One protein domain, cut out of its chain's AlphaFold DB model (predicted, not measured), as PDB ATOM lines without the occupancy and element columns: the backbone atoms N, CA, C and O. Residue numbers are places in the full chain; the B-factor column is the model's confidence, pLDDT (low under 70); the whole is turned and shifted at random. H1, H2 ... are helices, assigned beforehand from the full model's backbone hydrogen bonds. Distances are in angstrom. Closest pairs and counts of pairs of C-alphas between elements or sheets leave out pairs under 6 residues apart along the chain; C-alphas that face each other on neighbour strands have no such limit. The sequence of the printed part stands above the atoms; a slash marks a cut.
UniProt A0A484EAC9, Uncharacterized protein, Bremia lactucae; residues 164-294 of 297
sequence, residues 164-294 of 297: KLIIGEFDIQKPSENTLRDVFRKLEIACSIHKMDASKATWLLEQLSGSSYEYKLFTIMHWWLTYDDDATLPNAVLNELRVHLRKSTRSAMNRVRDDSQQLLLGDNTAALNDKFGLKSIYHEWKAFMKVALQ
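AT A GLANCE: This is residues 164 to 294 of the 297 residues of an uncharacterized protein of Bremia lactucae (UniProt A0A484EAC9). What shape do these atoms make? H4 runs through the middle of a group of mostly crossed helices: H5 folds back on it, H3 packs on H5, and H2 and the short H1 pack on H4. H7 crosses H4 too, H6 runs alongside H7, and residues 267 to 276 stick out. What is it built of? The 131 printed residues hold seven named helices, H1 to H7 in chain order, and no named strand: all helix, compact, with a radius of gyration of the C-alphas of 14.7 A and spans of 49 by 34 by 27 A.

HOW THE PARTS SIT: What does H1 meet? H1, residues 164 to 168, touches H2, residues 177 to 190; their closest C-alphas, Ile 166 and Val 183, are 6.3 A apart. What surrounds H4, residues 211 to 227? H2 touches it with residues 180 to 184 alone, closest C-alphas Leu 180 and Ile 220 at 6.1 A. H5, residues 232 to 246, forms a helical hairpin with H4, closest C-alphas Met 221 and Pro 234 at 4.8 A, and H3, residues 197 to 207, touches H5 at a steep tilt of 49 degrees, closest C-alphas Ala 201 and Val 237 at 4.5 A. H7, residues 277 to 293, touches H4 about perpendicular, at 74 degrees, closest C-alphas Thr 219 and Glu 284 at 6.9 A. How does H6, residues 249 to 265, stand to H7? This hairpin only just touches, with 3 pairs of C-alphas within 8 A, the closest Ala 252 and Ala 292 at 6.3 A. Are the backbones helical? Each O i to N i+4 pair is within hydrogen-bond range in H1, H2, H3, H5, H6 and H7, and 12 of 13 in H4.

IN THESE COORDINATES: Where are the ends? H1 begins at C-alpha 164 (83.090, 7.399, 51.796), and H7 ends at C-alpha 293 (106.150, -0.107, 56.906). How long are the longer helices? From first to last C-alpha H4 spans 25.2 A, H6 24.5 A, H7 23.9 A and H5 21.4 A.

THE WHOLE: How large is it, and is it cut? The two C-alphas farthest apart, Lys 195 and Ala 270, are 48.8 A apart; the printed part has no cut, and the link from H6 to H7 is long. Where is confidence low? 47 residues are under 70, among them 248 to 285.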
ATOM      1  N   LYS A 164      83.193   7.134  50.351       87.94
ATOM      2  CA  LYS A 164      83.090   7.399  51.796       87.94
ATOM      3  C   LYS A 164      81.815   6.824  52.402       87.94
ATOM      4  O   LYS A 164      81.875   6.305  53.509       87.94
ATOM      5  N   LEU A 165      80.683   6.917  51.704       85.62
ATOM      6  CA  LEU A 165      79.415   6.364  52.179       85.62
ATOM      7  C   LEU A 165      79.419   4.837  52.069       85.62
ATOM      8  O   LEU A 165      79.150   4.167  53.065       85.62
ATOM      9  N   ILE A 166      79.862   4.296  50.929       88.69
ATOM     10  CA  ILE A 166      79.981   2.847  50.701       88.69
ATOM     11  C   ILE A 166      80.828   2.169  51.793       88.69
ATOM     12  O   ILE A 166      80.431   1.145  52.347       88.69
ATOM     13  N   ILE A 167      81.988   2.742  52.132       86.56
ATOM     14  CA  ILE A 167      82.884   2.212  53.177       86.56
ATOM     15  C   ILE A 167      82.443   2.638  54.587       86.56
ATOM     16  O   ILE A 167      82.742   1.965  55.577       86.56
ATOM     17  N   GLY A 168      81.739   3.760  54.715       82.00
ATOM     18  CA  GLY A 168      81.217   4.260  55.984       82.00
ATOM     19  C   GLY A 168      80.242   3.280  56.635       82.00
ATOM     20  O   GLY A 168      80.374   3.010  57.827       82.00
ATOM     21  N   GLU A 169      79.348   2.693  55.838       76.31
ATOM     22  CA  GLU A 169      78.332   1.716  56.267       76.31
ATOM     23  C   GLU A 169      78.910   0.348  56.674       76.31
ATOM     24  O   GLU A 169      78.234  -0.448  57.327       76.31
ATOM     25  N   PHE A 170      80.163   0.063  56.313       79.50
ATOM     26  CA  PHE A 170      80.833  -1.199  56.615       79.50
ATOM     27  C   PHE A 170      81.338  -1.249  58.068       79.50
ATOM     28  O   PHE A 170      82.185  -0.440  58.466       79.50
ATOM     29  N   ASP A 171      80.863  -2.226  58.849       75.62
ATOM     30  CA  ASP A 171      81.400  -2.544  60.178       75.62
ATOM     31  C   ASP A 171      82.560  -3.545  60.075       75.62
ATOM     32  O   ASP A 171      82.380  -4.725  59.766       75.62
ATOM     33  N   ILE A 172      83.764  -3.060  60.376       69.00
ATOM     34  CA  ILE A 172      85.004  -3.834  60.305       69.00
ATOM     35  C   ILE A 172      85.169  -4.831  61.456       69.00
ATOM     36  O   ILE A 172      86.012  -5.718  61.376       69.00
ATOM     37  N   GLN A 173      84.395  -4.706  62.539       65.50
ATOM     38  CA  GLN A 173      84.506  -5.615  63.682       65.50
ATOM     39  C   GLN A 173      83.806  -6.951  63.426       65.50
ATOM     40  O   GLN A 173      84.136  -7.960  64.055       65.50
ATOM     41  N   LYS A 174      82.828  -6.969  62.514       69.00
ATOM     42  CA  LYS A 174      82.046  -8.156  62.151       69.00
ATOM     43  C   LYS A 174      81.828  -8.237  60.637       69.00
ATOM     44  O   LYS A 174      80.680  -8.263  60.187       69.00
ATOM     45  N   PRO A 175      82.902  -8.284  59.833       70.44
ATOM     46  CA  PRO A 175      82.754  -8.348  58.397       70.44
ATOM     47  C   PRO A 175      82.201  -9.723  58.015       70.44
ATOM     48  O   PRO A 175      82.821 -10.754  58.268       70.44
ATOM     49  N   SER A 176      81.008  -9.752  57.421       81.44
ATOM     50  CA  SER A 176      80.513 -10.959  56.758       81.44
ATOM     51  C   SER A 176      81.033 -11.000  55.319       81.44
ATOM     52  O   SER A 176      81.168  -9.950  54.688       81.44
ATOM     53  N   GLU A 177      81.288 -12.194  54.777       82.81
ATOM     54  CA  GLU A 177      81.697 -12.365  53.371       82.81
ATOM     55  C   GLU A 177      80.719 -11.670  52.406       82.81
ATOM     56  O   GLU A 177      81.141 -10.979  51.480       82.81
ATOM     57  N   ASN A 178      79.411 -11.781  52.659       83.25
ATOM     58  CA  ASN A 178      78.392 -11.125  51.839       83.25
ATOM     59  C   ASN A 178      78.533  -9.600  51.880       83.25
ATOM     60  O   ASN A 178      78.495  -8.951  50.839       83.25
ATOM     61  N   THR A 179      78.755  -9.032  53.068       83.25
ATOM     62  CA  THR A 179      78.955  -7.587  53.228       83.25
ATOM     63  C   THR A 179      80.208  -7.119  52.494       83.25
ATOM     64  O   THR A 179      80.155  -6.116  51.790       83.25
ATOM     65  N   LEU A 180      81.324  -7.843  52.616       85.38
ATOM     66  CA  LEU A 180      82.573  -7.506  51.928       85.38
ATOM     67  C   LEU A 180      82.416  -7.553  50.405       85.38
ATOM     68  O   LEU A 180      82.823  -6.618  49.717       85.38
ATOM     69  N   ARG A 181      81.759  -8.595  49.885       85.69
ATOM     70  CA  ARG A 181      81.458  -8.745  48.456       85.69
ATOM     71  C   ARG A 181      80.556  -7.623  47.938       85.69
ATOM     72  O   ARG A 181      80.821  -7.071  46.872       85.69
ATOM     73  N   ASP A 182      79.521  -7.257  48.691       86.06
ATOM     74  CA  ASP A 182      78.618  -6.164  48.320       86.06
ATOM     75  C   ASP A 182      79.318  -4.804  48.320       86.06
ATOM     76  O   ASP A 182      79.140  -4.021  47.386       86.06
ATOM     77  N   VAL A 183      80.139  -4.528  49.336       89.38
ATOM     78  CA  VAL A 183      80.918  -3.287  49.429       89.38
ATOM     79  C   VAL A 183      81.937  -3.206  48.293       89.38
ATOM     80  O   VAL A 183      82.024  -2.169  47.638       89.38
ATOM     81  N   PHE A 184      82.655  -4.295  48.003       91.25
ATOM     82  CA  PHE A 184      83.594  -4.347  46.882       91.25
ATOM     83  C   PHE A 184      82.897  -4.063  45.546       91.25
ATOM     84  O   PHE A 184      83.321  -3.168  44.818       91.25
ATOM     85  N   ARG A 185      81.771  -4.733  45.266       89.25
ATOM     86  CA  ARG A 185      80.979  -4.502  44.049       89.25
ATOM     87  C   ARG A 185      80.519  -3.047  43.929       89.25
ATOM     88  O   ARG A 185      80.613  -2.461  42.856       89.25
ATOM     89  N   LYS A 186      80.043  -2.438  45.021       88.50
ATOM     90  CA  LYS A 186      79.652  -1.017  45.028       88.50
ATOM     91  C   LYS A 186      80.837  -0.099  44.711       88.50
ATOM     92  O   LYS A 186      80.678   0.838  43.935       88.50
ATOM     93  N   LEU A 187      82.020  -0.369  45.272       91.19
ATOM     94  CA  LEU A 187      83.236   0.402  44.984       91.19
ATOM     95  C   LEU A 187      83.691   0.244  43.532       91.19
ATOM     96  O   LEU A 187      84.090   1.225  42.908       91.19
ATOM     97  N   GLU A 188      83.611  -0.967  42.984       89.38
ATOM     98  CA  GLU A 188      83.940  -1.241  41.585       89.38
ATOM     99  C   GLU A 188      83.036  -0.447  40.632       89.38
ATOM    100  O   GLU A 188      83.531   0.217  39.721       89.38
ATOM    101  N   ILE A 189      81.724  -0.428  40.896       86.94
ATOM    102  CA  ILE A 189      80.770   0.388  40.135       86.94
ATOM    103  C   ILE A 189      81.087   1.880  40.309       86.94
ATOM    104  O   ILE A 189      81.161   2.602  39.314       86.94
ATOM    105  N   ALA A 190      81.349   2.347  41.538       87.19
ATOM    106  CA  ALA A 190      81.658   3.753  41.819       87.19
ATOM    107  C   ALA A 190      82.883   4.266  41.044       87.19
ATOM    108  O   ALA A 190      82.896   5.405  40.582       87.19
ATOM    109  N   CYS A 191      83.912   3.429  40.874       89.06
ATOM    110  CA  CYS A 191      85.122   3.790  40.136       89.06
ATOM    111  C   CYS A 191      85.094   3.386  38.649       89.06
ATOM    112  O   CYS A 191      86.074   3.623  37.941       89.06
ATOM    113  N   SER A 192      83.989   2.827  38.141       85.81
ATOM    114  CA  SER A 192      83.865   2.331  36.756       85.81
ATOM    115  C   SER A 192      84.105   3.399  35.681       85.81
ATOM    116  O   SER A 192      84.562   3.081  34.583       85.81
ATOM    117  N   ILE A 193      83.883   4.677  36.011       80.88
ATOM    118  CA  ILE A 193      84.181   5.822  35.137       80.88
ATOM    119  C   ILE A 193      85.675   5.920  34.777       80.88
ATOM    120  O   ILE A 193      86.041   6.489  33.745       80.88
ATOM    121  N   HIS A 194      86.557   5.350  35.603       86.38
ATOM    122  CA  HIS A 194      87.992   5.319  35.364       86.38
ATOM    123  C   HIS A 194      88.368   4.037  34.618       86.38
ATOM    124  O   HIS A 194      88.184   2.926  35.104       86.38
ATOM    125  N   LYS A 195      88.949   4.188  33.424       82.69
ATOM    126  CA  LYS A 195      89.242   3.052  32.532       82.69
ATOM    127  C   LYS A 195      90.383   2.150  33.010       82.69
ATOM    128  O   LYS A 195      90.392   0.973  32.678       82.69
ATOM    129  N   MET A 196      91.358   2.696  33.737       91.31
ATOM    130  CA  MET A 196      92.547   1.964  34.187       91.31
ATOM    131  C   MET A 196      92.501   1.732  35.694       91.31
ATOM    132  O   MET A 196      92.197   2.662  36.442       91.31
ATOM    133  N   ASP A 197      92.888   0.539  36.148       91.75
ATOM    134  CA  ASP A 197      92.868   0.189  37.576       91.75
ATOM    135  C   ASP A 197      93.801   1.061  38.421       91.75
ATOM    136  O   ASP A 197      93.452   1.421  39.540       91.75
ATOM    137  N   ALA A 198      94.931   1.506  37.862       91.19
ATOM    138  CA  ALA A 198      95.788   2.495  38.515       91.19
ATOM    139  C   ALA A 198      95.044   3.821  38.764       91.19
ATOM    140  O   ALA A 198      95.108   4.377  39.856       91.19
ATOM    141  N   SER A 199      94.273   4.304  37.783       91.44
ATOM    142  CA  SER A 199      93.471   5.525  37.933       91.44
ATOM    143  C   SER A 199      92.323   5.341  38.928       91.44
ATOM    144  O   SER A 199      92.066   6.248  39.716       91.44
ATOM    145  N   LYS A 200      91.668   4.171  38.929       93.44
ATOM    146  CA  LYS A 200      90.660   3.808  39.941       93.44
ATOM    147  C   LYS A 200      91.260   3.832  41.348       93.44
ATOM    148  O   LYS A 200      90.663   4.406  42.251       93.44
ATOM    149  N   ALA A 201      92.445   3.244  41.521       92.94
ATOM    150  CA  ALA A 201      93.147   3.171  42.798       92.94
ATOM    151  C   ALA A 201      93.502   4.555  43.353       92.94
ATOM    152  O   ALA A 201      93.175   4.851  44.504       92.94
ATOM    153  N   THR A 202      94.104   5.422  42.530       91.75
ATOM    154  CA  THR A 202      94.412   6.805  42.922       91.75
ATOM    155  C   THR A 202      93.145   7.562  43.309       91.75
ATOM    156  O   THR A 202      93.090   8.141  44.392       91.75
ATOM    157  N   TRP A 203      92.100   7.497  42.478       92.69
ATOM    158  CA  TRP A 203      90.839   8.181  42.752       92.69
ATOM    159  C   TRP A 203      90.178   7.695  44.046       92.69
ATOM    160  O   TRP A 203      89.773   8.515  44.868       92.69
ATOM    161  N   LEU A 204      90.114   6.378  44.279       91.88
ATOM    162  CA  LEU A 204      89.554   5.817  45.512       91.88
ATOM    163  C   LEU A 204      90.277   6.364  46.748       91.88
ATOM    164  O   LEU A 204      89.621   6.776  47.701       91.88
ATOM    165  N   LEU A 205      91.610   6.424  46.729       89.25
ATOM    166  CA  LEU A 205      92.397   6.940  47.852       89.25
ATOM    167  C   LEU A 205      92.232   8.449  48.056       89.25
ATOM    168  O   LEU A 205      92.159   8.904  49.196       89.25
ATOM    169  N   GLU A 206      92.107   9.226  46.980       88.62
ATOM    170  CA  GLU A 206      91.788  10.656  47.059       88.62
ATOM    171  C   GLU A 206      90.402  10.893  47.677       88.62
ATOM    172  O   GLU A 206      90.237  11.753  48.551       88.62
ATOM    173  N   GLN A 207      89.409  10.092  47.275       87.50
ATOM    174  CA  GLN A 207      88.061  10.153  47.836       87.50
ATOM    175  C   GLN A 207      88.009   9.658  49.283       87.50
ATOM    176  O   GLN A 207      87.171  10.122  50.049       87.50
ATOM    177  N   LEU A 208      88.896   8.758  49.699       83.31
ATOM    178  CA  LEU A 208      88.893   8.113  51.017       83.31
ATOM    179  C   LEU A 208      89.944   8.701  51.962       83.31
ATOM    180  O   LEU A 208      90.629   7.984  52.686       83.31
ATOM    181  N   SER A 209      90.039  10.029  51.998       67.62
ATOM    182  CA  SER A 209      90.906  10.733  52.945       67.62
ATOM    183  C   SER A 209      90.492  10.467  54.400       67.62
ATOM    184  O   SER A 209      89.411  10.868  54.842       67.62
ATOM    185  N   GLY A 210      91.370   9.809  55.164       70.06
ATOM    186  CA  GLY A 210      91.194   9.574  56.599       70.06
ATOM    187  C   GLY A 210      91.578   8.162  57.035       70.06
ATOM    188  O   GLY A 210      91.305   7.182  56.350       70.06
ATOM    189  N   SER A 211      92.153   8.055  58.235       66.44
ATOM    190  CA  SER A 211      92.716   6.811  58.782       66.44
ATOM    191  C   SER A 211      91.768   5.619  58.763       66.44
ATOM    192  O   SER A 211      92.144   4.544  58.309       66.44
ATOM    193  N   SER A 212      90.533   5.824  59.219       75.00
ATOM    194  CA  SER A 212      89.528   4.762  59.293       75.00
ATOM    195  C   SER A 212      89.125   4.250  57.906       75.00
ATOM    196  O   SER A 212      88.968   3.046  57.715       75.00
ATOM    197  N   TYR A 213      89.004   5.142  56.918       83.44
ATOM    198  CA  TYR A 213      88.625   4.765  55.556       83.44
ATOM    199  C   TYR A 213      89.733   3.983  54.853       83.44
ATOM    200  O   TYR A 213      89.447   2.985  54.198       83.44
ATOM    201  N   GLU A 214      90.989   4.385  55.042       82.06
ATOM    202  CA  GLU A 214      92.151   3.701  54.472       82.06
ATOM    203  C   GLU A 214      92.309   2.269  55.018       82.06
ATOM    204  O   GLU A 214      92.581   1.347  54.250       82.06
ATOM    205  N   TYR A 215      92.074   2.050  56.319       78.31
ATOM    206  CA  TYR A 215      92.119   0.707  56.916       78.31
ATOM    207  C   TYR A 215      90.950  -0.184  56.465       78.31
ATOM    208  O   TYR A 215      91.138  -1.361  56.140       78.31
ATOM    209  N   LYS A 216      89.738   0.374  56.371       85.19
ATOM    210  CA  LYS A 216      88.592  -0.354  55.808       85.19
ATOM    211  C   LYS A 216      88.820  -0.722  54.342       85.19
ATOM    212  O   LYS A 216      88.585  -1.867  53.968       85.19
ATOM    213  N   LEU A 217      89.341   0.209  53.539       88.88
ATOM    214  CA  LEU A 217      89.710  -0.039  52.145       88.88
ATOM    215  C   LEU A 217      90.754  -1.156  52.036       88.88
ATOM    216  O   LEU A 217      90.572  -2.072  51.240       88.88
ATOM    217  N   PHE A 218      91.804  -1.121  52.865       87.00
ATOM    218  CA  PHE A 218      92.789  -2.202  52.939       87.00
ATOM    219  C   PHE A 218      92.123  -3.554  53.200       87.00
ATOM    220  O   PHE A 218      92.395  -4.512  52.486       87.00
ATOM    221  N   THR A 219      91.242  -3.619  54.197       84.25
ATOM    222  CA  THR A 219      90.583  -4.863  54.619       84.25
ATOM    223  C   THR A 219      89.752  -5.459  53.488       84.25
ATOM    224  O   THR A 219      89.882  -6.643  53.193       84.25
ATOM    225  N   ILE A 220      88.967  -4.631  52.792       89.31
ATOM    226  CA  ILE A 220      88.151  -5.053  51.646       89.31
ATOM    227  C   ILE A 220      89.033  -5.608  50.516       89.31
ATOM    228  O   ILE A 220      88.764  -6.691  49.998       89.31
ATOM    229  N   MET A 221      90.099  -4.890  50.152       92.00
ATOM    230  CA  MET A 221      90.969  -5.273  49.032       92.00
ATOM    231  C   MET A 221      91.833  -6.494  49.357       92.00
ATOM    232  O   MET A 221      91.977  -7.389  48.530       92.00
ATOM    233  N   HIS A 222      92.380  -6.555  50.572       86.50
ATOM    234  CA  HIS A 222      93.156  -7.694  51.048       86.50
ATOM    235  C   HIS A 222      92.290  -8.950  51.134       86.50
ATOM    236  O   HIS A 222      92.716 -10.009  50.688       86.50
ATOM    237  N   TRP A 223      91.063  -8.830  51.653       88.00
ATOM    238  CA  TRP A 223      90.114  -9.936  51.656       88.00
ATOM    239  C   TRP A 223      89.839 -10.430  50.235       88.00
ATOM    240  O   TRP A 223      89.949 -11.626  49.999       88.00
ATOM    241  N   TRP A 224      89.581  -9.542  49.269       87.56
ATOM    242  CA  TRP A 224      89.326  -9.967  47.888       87.56
ATOM    243  C   TRP A 224      90.490 -10.766  47.289       87.56
ATOM    244  O   TRP A 224      90.261 -11.817  46.696       87.56
ATOM    245  N   LEU A 225      91.733 -10.330  47.521       85.88
ATOM    246  CA  LEU A 225      92.913 -11.066  47.058       85.88
ATOM    247  C   LEU A 225      93.025 -12.462  47.668       85.88
ATOM    248  O   LEU A 225      93.452 -13.373  46.982       85.88
ATOM    249  N   THR A 226      92.572 -12.682  48.907       83.25
ATOM    250  CA  THR A 226      92.583 -14.045  49.476       83.25
ATOM    251  C   THR A 226      91.655 -15.033  48.757       83.25
ATOM    252  O   THR A 226      91.821 -16.240  48.929       83.25
ATOM    253  N   TYR A 227      90.687 -14.544  47.974       81.44
ATOM    254  CA  TYR A 227      89.777 -15.366  47.166       81.44
ATOM    255  C   TYR A 227      90.160 -15.388  45.683       81.44
ATOM    256  O   TYR A 227      89.908 -16.387  45.011       81.44
ATOM    257  N   ASP A 228      90.734 -14.296  45.181       83.12
ATOM    258  CA  ASP A 228      91.160 -14.120  43.796       83.12
ATOM    259  C   ASP A 228      92.494 -13.361  43.756       83.12
ATOM    260  O   ASP A 228      92.533 -12.130  43.688       83.12
ATOM    261  N   ASP A 229      93.595 -14.116  43.828       78.06
ATOM    262  CA  ASP A 229      94.962 -13.576  43.855       78.06
ATOM    263  C   ASP A 229      95.300 -12.766  42.582       78.06
ATOM    264  O   ASP A 229      96.128 -11.848  42.624       78.06
ATOM    265  N   ASP A 230      94.630 -13.064  41.461       79.75
ATOM    266  CA  ASP A 230      94.853 -12.432  40.156       79.75
ATOM    267  C   ASP A 230      94.007 -11.158  39.952       79.75
ATOM    268  O   ASP A 230      94.103 -10.496  38.910       79.75
ATOM    269  N   ALA A 231      93.206 -10.753  40.946       86.50
ATOM    270  CA  ALA A 231      92.367  -9.566  40.845       86.50
ATOM    271  C   ALA A 231      93.215  -8.283  40.697       86.50
ATOM    272  O   ALA A 231      93.966  -7.872  41.591       86.50
ATOM    273  N   THR A 232      93.073  -7.602  39.559       90.50
ATOM    274  CA  THR A 232      93.926  -6.465  39.175       90.50
ATOM    275  C   THR A 232      93.625  -5.193  39.965       90.50
ATOM    276  O   THR A 232      94.552  -4.505  40.403       90.50
ATOM    277  N   LEU A 233      92.345  -4.890  40.207       92.44
ATOM    278  CA  LEU A 233      91.925  -3.694  40.942       92.44
ATOM    279  C   LEU A 233      92.357  -3.723  42.423       92.44
ATOM    280  O   LEU A 233      92.996  -2.759  42.851       92.44
ATOM    281  N   PRO A 234      92.103  -4.789  43.211       93.12
ATOM    282  CA  PRO A 234      92.602  -4.875  44.585       93.12
ATOM    283  C   PRO A 234      94.121  -4.737  44.684       93.12
ATOM    284  O   PRO A 234      94.618  -3.981  45.522       93.12
ATOM    285  N   ASN A 235      94.863  -5.388  43.782       89.81
ATOM    286  CA  ASN A 235      96.317  -5.253  43.705       89.81
ATOM    287  C   ASN A 235      96.751  -3.805  43.417       89.81
ATOM    288  O   ASN A 235      97.671  -3.293  44.061       89.81
ATOM    289  N   ALA A 236      96.089  -3.115  42.483       91.81
ATOM    290  CA  ALA A 236      96.366  -1.709  42.190       91.81
ATOM    291  C   ALA A 236      96.092  -0.805  43.405       91.81
ATOM    292  O   ALA A 236      96.924   0.041  43.743       91.81
ATOM    293  N   VAL A 237      94.973  -1.022  44.107       93.00
ATOM    294  CA  VAL A 237      94.595  -0.247  45.300       93.00
ATOM    295  C   VAL A 237      95.590  -0.453  46.439       93.00
ATOM    296  O   VAL A 237      96.033   0.527  47.034       93.00
ATOM    297  N   LEU A 238      95.991  -1.693  46.735       89.94
ATOM    298  CA  LEU A 238      96.965  -1.967  47.798       89.94
ATOM    299  C   LEU A 238      98.351  -1.389  47.485       89.94
ATOM    300  O   LEU A 238      99.029  -0.887  48.385       89.94
ATOM    301  N   ASN A 239      98.764  -1.410  46.215       88.50
ATOM    302  CA  ASN A 239     100.012  -0.787  45.782       88.50
ATOM    303  C   ASN A 239      99.984   0.736  45.938       88.50
ATOM    304  O   ASN A 239     100.938   1.308  46.470       88.50
ATOM    305  N   GLU A 240      98.903   1.393  45.524       89.56
ATOM    306  CA  GLU A 240      98.773   2.842  45.682       89.56
ATOM    307  C   GLU A 240      98.633   3.227  47.163       89.56
ATOM    308  O   GLU A 240      99.245   4.196  47.612       89.56
ATOM    309  N   LEU A 241      97.934   2.417  47.968       87.25
ATOM    310  CA  LEU A 241      97.817   2.615  49.413       87.25
ATOM    311  C   LEU A 241      99.189   2.523  50.097       87.25
ATOM    312  O   LEU A 241      99.507   3.359  50.942       87.25
ATOM    313  N   ARG A 242     100.045   1.574  49.692       83.88
ATOM    314  CA  ARG A 242     101.447   1.499  50.143       83.88
ATOM    315  C   ARG A 242     102.198   2.796  49.853       83.88
ATOM    316  O   ARG A 242     102.848   3.350  50.740       83.88
ATOM    317  N   VAL A 243     102.113   3.295  48.619       84.31
ATOM    318  CA  VAL A 243     102.777   4.544  48.209       84.31
ATOM    319  C   VAL A 243     102.240   5.737  49.007       84.31
ATOM    320  O   VAL A 243     103.024   6.566  49.478       84.31
ATOM    321  N   HIS A 244     100.922   5.810  49.198       82.69
ATOM    322  CA  HIS A 244     100.248   6.857  49.959       82.69
ATOM    323  C   HIS A 244     100.690   6.878  51.431       82.69
ATOM    324  O   HIS A 244     101.097   7.922  51.947       82.69
ATOM    325  N   LEU A 245     100.689   5.719  52.096       76.31
ATOM    326  CA  LEU A 245     101.068   5.585  53.505       76.31
ATOM    327  C   LEU A 245     102.557   5.873  53.739       76.31
ATOM    328  O   LEU A 245     102.897   6.542  54.719       76.31
ATOM    329  N   ARG A 246     103.444   5.465  52.818       74.44
ATOM    330  CA  ARG A 246     104.886   5.783  52.883       74.44
ATOM    331  C   ARG A 246     105.148   7.291  52.861       74.44
ATOM    332  O   ARG A 246     105.986   7.777  53.620       74.44
ATOM    333  N   LYS A 247     104.397   8.049  52.052       71.94
ATOM    334  CA  LYS A 247     104.491   9.522  51.992       71.94
ATOM    335  C   LYS A 247     104.040  10.207  53.294       71.94
ATOM    336  O   LYS A 247     104.312  11.390  53.478       71.94
ATOM    337  N   SER A 248     103.391   9.480  54.210       63.41
ATOM    338  CA  SER A 248     102.840   9.988  55.471       63.41
ATOM    339  C   SER A 248     103.237   9.110  56.672       63.41
ATOM    340  O   SER A 248     102.402   8.618  57.432       63.41
ATOM    341  N   THR A 249     104.544   8.923  56.888       54.41
ATOM    342  CA  THR A 249     105.123   7.998  57.891       54.41
ATOM    343  C   THR A 249     104.636   8.257  59.328       54.41
ATOM    344  O   THR A 249     104.420   7.326  60.105       54.41
ATOM    345  N   ARG A 250     104.387   9.528  59.685       51.28
ATOM    346  CA  ARG A 250     103.842   9.933  60.999       51.28
ATOM    347  C   ARG A 250     102.359   9.564  61.167       51.28
ATOM    348  O   ARG A 250     101.910   9.344  62.288       51.28
ATOM    349  N   SER A 251     101.610   9.483  60.068       53.25
ATOM    350  CA  SER A 251     100.210   9.052  60.037       53.25
ATOM    351  C   SER A 251     100.114   7.532  60.182       53.25
ATOM    352  O   SER A 251      99.361   7.052  61.020       53.25
ATOM    353  N   ALA A 252     100.963   6.778  59.473       50.66
ATOM    354  CA  ALA A 252     101.028   5.319  59.574       50.66
ATOM    355  C   ALA A 252     101.320   4.834  61.010       50.66
ATOM    356  O   ALA A 252     100.564   4.031  61.546       50.66
ATOM    357  N   MET A 253     102.346   5.370  61.686       52.94
ATOM    358  CA  MET A 253     102.692   4.943  63.055       52.94
ATOM    359  C   MET A 253     101.668   5.359  64.126       52.94
ATOM    360  O   MET A 253     101.411   4.589  65.051       52.94
ATOM    361  N   ASN A 254     101.063   6.551  64.018       55.62
ATOM    362  CA  ASN A 254     100.002   6.963  64.946       55.62
ATOM    363  C   ASN A 254      98.741   6.096  64.780       55.62
ATOM    364  O   ASN A 254      98.122   5.738  65.771       55.62
ATOM    365  N   ARG A 255      98.408   5.681  63.553       58.25
ATOM    366  CA  ARG A 255      97.229   4.846  63.257       58.25
ATOM    367  C   ARG A 255      97.352   3.423  63.767       58.25
ATOM    368  O   ARG A 255      96.435   2.903  64.377       58.25
ATOM    369  N   VAL A 256      98.530   2.833  63.619       54.50
ATOM    370  CA  VAL A 256      98.849   1.507  64.164       54.50
ATOM    371  C   VAL A 256      98.669   1.475  65.683       54.50
ATOM    372  O   VAL A 256      98.207   0.479  66.243       54.50
ATOM    373  N   ARG A 257      99.008   2.579  66.353       54.34
ATOM    374  CA  ARG A 257      98.816   2.761  67.792       54.34
ATOM    375  C   ARG A 257      97.343   2.983  68.160       54.34
ATOM    376  O   ARG A 257      96.882   2.394  69.131       54.34
ATOM    377  N   ASP A 258      96.613   3.790  67.399       56.22
ATOM    378  CA  ASP A 258      95.218   4.122  67.706       56.22
ATOM    379  C   ASP A 258      94.268   2.931  67.398       56.22
ATOM    380  O   ASP A 258      93.382   2.624  68.198       56.22
ATOM    381  N   ASP A 259      94.524   2.170  66.324       56.56
ATOM    382  CA  ASP A 259      93.777   0.951  65.962       56.56
ATOM    383  C   ASP A 259      94.091  -0.217  66.913       56.56
ATOM    384  O   ASP A 259      93.194  -0.964  67.302       56.56
ATOM    385  N   SER A 260      95.350  -0.359  67.356       53.28
ATOM    386  CA  SER A 260      95.703  -1.354  68.384       53.28
ATOM    387  C   SER A 260      95.074  -1.025  69.736       53.28
ATOM    388  O   SER A 260      94.646  -1.940  70.435       53.28
ATOM    389  N   GLN A 261      94.934   0.255  70.092       52.00
ATOM    390  CA  GLN A 261      94.182   0.654  71.279       52.00
ATOM    391  C   GLN A 261      92.694   0.319  71.153       52.00
ATOM    392  O   GLN A 261      92.153  -0.255  72.087       52.00
ATOM    393  N   GLN A 262      92.032   0.578  70.022       51.69
ATOM    394  CA  GLN A 262      90.622   0.190  69.851       51.69
ATOM    395  C   GLN A 262      90.410  -1.331  69.846       51.69
ATOM    396  O   GLN A 262      89.447  -1.814  70.438       51.69
ATOM    397  N   LEU A 263      91.332  -2.093  69.250       51.06
ATOM    398  CA  LEU A 263      91.317  -3.561  69.272       51.06
ATOM    399  C   LEU A 263      91.533  -4.153  70.670       51.06
ATOM    400  O   LEU A 263      91.010  -5.226  70.965       51.06
ATOM    401  N   LEU A 264      92.290  -3.462  71.527       50.12
ATOM    402  CA  LEU A 264      92.555  -3.863  72.912       50.12
ATOM    403  C   LEU A 264      91.504  -3.339  73.909       50.12
ATOM    404  O   LEU A 264      91.333  -3.942  74.965       50.12
ATOM    405  N   LEU A 265      90.818  -2.233  73.592       45.06
ATOM    406  CA  LEU A 265      89.824  -1.563  74.448       45.06
ATOM    407  C   LEU A 265      88.372  -1.979  74.156       45.06
ATOM    408  O   LEU A 265      87.464  -1.535  74.854       45.06
ATOM    409  N   GLY A 266      88.128  -2.829  73.152       46.94
ATOM    410  CA  GLY A 266      86.837  -3.489  72.952       46.94
ATOM    411  C   GLY A 266      86.542  -4.471  74.091       46.94
ATOM    412  O   GLY A 266      86.936  -5.634  74.032       46.94
ATOM    413  N   ASP A 267      85.882  -3.975  75.137       42.88
ATOM    414  CA  ASP A 267      85.468  -4.661  76.367       42.88
ATOM    415  C   ASP A 267      84.924  -6.091  76.162       42.88
ATOM    416  O   ASP A 267      83.754  -6.300  75.838       42.88
ATOM    417  N   ASN A 268      85.785  -7.086  76.398       40.47
ATOM    418  CA  ASN A 268      85.563  -8.298  77.203       40.47
ATOM    419  C   ASN A 268      86.588  -9.365  76.808       40.47
ATOM    420  O   ASN A 268      86.342 -10.235  75.969       40.47
ATOM    421  N   THR A 269      87.718  -9.375  77.510       45.09
ATOM    422  CA  THR A 269      88.751 -10.426  77.473       45.09
ATOM    423  C   THR A 269      88.221 -11.844  77.734       45.09
ATOM    424  O   THR A 269      88.917 -12.810  77.438       45.09
ATOM    425  N   ALA A 270      86.975 -11.996  78.198       41.75
ATOM    426  CA  ALA A 270      86.310 -13.285  78.391       41.75
ATOM    427  C   ALA A 270      85.483 -13.784  77.181       41.75
ATOM    428  O   ALA A 270      85.305 -14.990  77.044       41.75
ATOM    429  N   ALA A 271      85.014 -12.901  76.286       41.69
ATOM    430  CA  ALA A 271      84.245 -13.276  75.082       41.69
ATOM    431  C   ALA A 271      85.123 -13.409  73.820       41.69
ATOM    432  O   ALA A 271      84.709 -13.950  72.799       41.69
ATOM    433  N   LEU A 272      86.377 -12.965  73.916       42.34
ATOM    434  CA  LEU A 272      87.383 -12.946  72.851       42.34
ATOM    435  C   LEU A 272      87.933 -14.339  72.462       42.34
ATOM    436  O   LEU A 272      88.809 -14.448  71.605       42.34
ATOM    437  N   ASN A 273      87.402 -15.411  73.062       38.47
ATOM    438  CA  ASN A 273      87.828 -16.794  72.841       38.47
ATOM    439  C   ASN A 273      87.017 -17.562  71.784       38.47
ATOM    440  O   ASN A 273      87.343 -18.723  71.517       38.47
ATOM    441  N   ASP A 274      86.043 -16.932  71.116       41.28
ATOM    442  CA  ASP A 274      85.470 -17.470  69.874       41.28
ATOM    443  C   ASP A 274      86.458 -17.268  68.707       41.28
ATOM    444  O   ASP A 274      86.346 -16.393  67.852       41.28
ATOM    445  N   LYS A 275      87.499 -18.102  68.794       40.88
ATOM    446  CA  LYS A 275      88.584 -18.587  67.923       40.88
ATOM    447  C   LYS A 275      88.856 -18.048  66.507       40.88
ATOM    448  O   LYS A 275      89.892 -18.433  65.966       40.88
ATOM    449  N   PHE A 276      88.049 -17.179  65.904       42.25
ATOM    450  CA  PHE A 276      88.250 -16.731  64.517       42.25
ATOM    451  C   PHE A 276      88.347 -15.207  64.342       42.25
ATOM    452  O   PHE A 276      89.119 -14.764  63.496       42.25
ATOM    453  N   GLY A 277      87.687 -14.395  65.178       43.03
ATOM    454  CA  GLY A 277      87.641 -12.933  64.990       43.03
ATOM    455  C   GLY A 277      88.974 -12.219  65.248       43.03
ATOM    456  O   GLY A 277      89.562 -11.636  64.344       43.03
ATOM    457  N   LEU A 278      89.514 -12.319  66.466       49.19
ATOM    458  CA  LEU A 278      90.760 -11.633  66.852       49.19
ATOM    459  C   LEU A 278      91.986 -12.075  66.057       49.19
ATOM    460  O   LEU A 278      92.862 -11.265  65.766       49.19
ATOM    461  N   LYS A 279      92.080 -13.371  65.737       52.31
ATOM    462  CA  LYS A 279      93.218 -13.904  64.986       52.31
ATOM    463  C   LYS A 279      93.196 -13.381  63.549       52.31
ATOM    464  O   LYS A 279      94.248 -12.988  63.053       52.31
ATOM    465  N   SER A 280      92.016 -13.325  62.924       57.38
ATOM    466  CA  SER A 280      91.835 -12.727  61.595       57.38
ATOM    467  C   SER A 280      92.208 -11.249  61.606       57.38
ATOM    468  O   SER A 280      93.066 -10.837  60.831       57.38
ATOM    469  N   ILE A 281      91.686 -10.485  62.571       59.25
ATOM    470  CA  ILE A 281      91.971  -9.049  62.667       59.25
ATOM    471  C   ILE A 281      93.458  -8.788  62.957       59.25
ATOM    472  O   ILE A 281      94.056  -7.881  62.389       59.25
ATOM    473  N   TYR A 282      94.107  -9.611  63.787       63.12
ATOM    474  CA  TYR A 282      95.550  -9.514  64.022       63.12
ATOM    475  C   TYR A 282      96.374  -9.835  62.762       63.12
ATOM    476  O   TYR A 282      97.391  -9.187  62.502       63.12
ATOM    477  N   HIS A 283      95.953 -10.823  61.964       66.19
ATOM    478  CA  HIS A 283      96.594 -11.138  60.687       66.19
ATOM    479  C   HIS A 283      96.416 -10.013  59.661       66.19
ATOM    480  O   HIS A 283      97.399  -9.637  59.021       66.19
ATOM    481  N   GLU A 284      95.220  -9.433  59.561       64.44
ATOM    482  CA  GLU A 284      94.927  -8.265  58.720       64.44
ATOM    483  C   GLU A 284      95.718  -7.037  59.167       64.44
ATOM    484  O   GLU A 284      96.364  -6.392  58.349       64.44
ATOM    485  N   TRP A 285      95.774  -6.757  60.470       66.62
ATOM    486  CA  TRP A 285      96.594  -5.682  61.027       66.62
ATOM    487  C   TRP A 285      98.079  -5.878  60.705       66.62
ATOM    488  O   TRP A 285      98.763  -4.945  60.287       66.62
ATOM    489  N   LYS A 286      98.596  -7.108  60.823       70.06
ATOM    490  CA  LYS A 286      99.986  -7.415  60.458       70.06
ATOM    491  C   LYS A 286     100.233  -7.251  58.956       70.06
ATOM    492  O   LYS A 286     101.321  -6.829  58.565       70.06
ATOM    493  N   ALA A 287      99.263  -7.595  58.113       70.94
ATOM    494  CA  ALA A 287      99.350  -7.394  56.672       70.94
ATOM    495  C   ALA A 287      99.314  -5.897  56.314       70.94
ATOM    496  O   ALA A 287     100.161  -5.436  55.550       70.94
ATOM    497  N   PHE A 288      98.447  -5.118  56.963       70.94
ATOM    498  CA  PHE A 288      98.411  -3.661  56.842       70.94
ATOM    499  C   PHE A 288      99.745  -3.035  57.256       70.94
ATOM    500  O   PHE A 288     100.290  -2.195  56.547       70.94
ATOM    501  N   MET A 289     100.333  -3.512  58.354       69.50
ATOM    502  CA  MET A 289     101.654  -3.088  58.818       69.50
ATOM    503  C   MET A 289     102.757  -3.349  57.798       69.50
ATOM    504  O   MET A 289     103.634  -2.509  57.625       69.50
ATOM    505  N   LYS A 290     102.717  -4.485  57.092       72.75
ATOM    506  CA  LYS A 290     103.666  -4.749  56.001       72.75
ATOM    507  C   LYS A 290     103.497  -3.744  54.865       72.75
ATOM    508  O   LYS A 290     104.486  -3.184  54.411       72.75
ATOM    509  N   VAL A 291     102.256  -3.469  54.464       70.19
ATOM    510  CA  VAL A 291     101.941  -2.470  53.432       70.19
ATOM    511  C   VAL A 291     102.374  -1.063  53.864       70.19
ATOM    512  O   VAL A 291     102.888  -0.307  53.048       70.19
ATOM    513  N   ALA A 292     102.230  -0.718  55.143       65.88
ATOM    514  CA  ALA A 292     102.559   0.606  55.664       65.88
ATOM    515  C   ALA A 292     104.060   0.824  55.940       65.88
ATOM    516  O   ALA A 292     104.527   1.957  55.834       65.88
ATOM    517  N   LEU A 293     104.800  -0.225  56.330       66.00
ATOM    518  CA  LEU A 293     106.150  -0.107  56.906       66.00
ATOM    519  C   LEU A 293     107.250  -0.900  56.193       66.00
ATOM    520  O   LEU A 293     108.401  -0.770  56.600       66.00
ATOM    521  N   GLN A 294     106.964  -1.744  55.196       60.34
ATOM    522  CA  GLN A 294     108.069  -2.381  54.473       60.34
ATOM    523  C   GLN A 294     108.857  -1.318  53.708       60.34
ATOM    524  O   GLN A 294     108.324  -0.704  52.783       60.34
TER     525      GLN A 294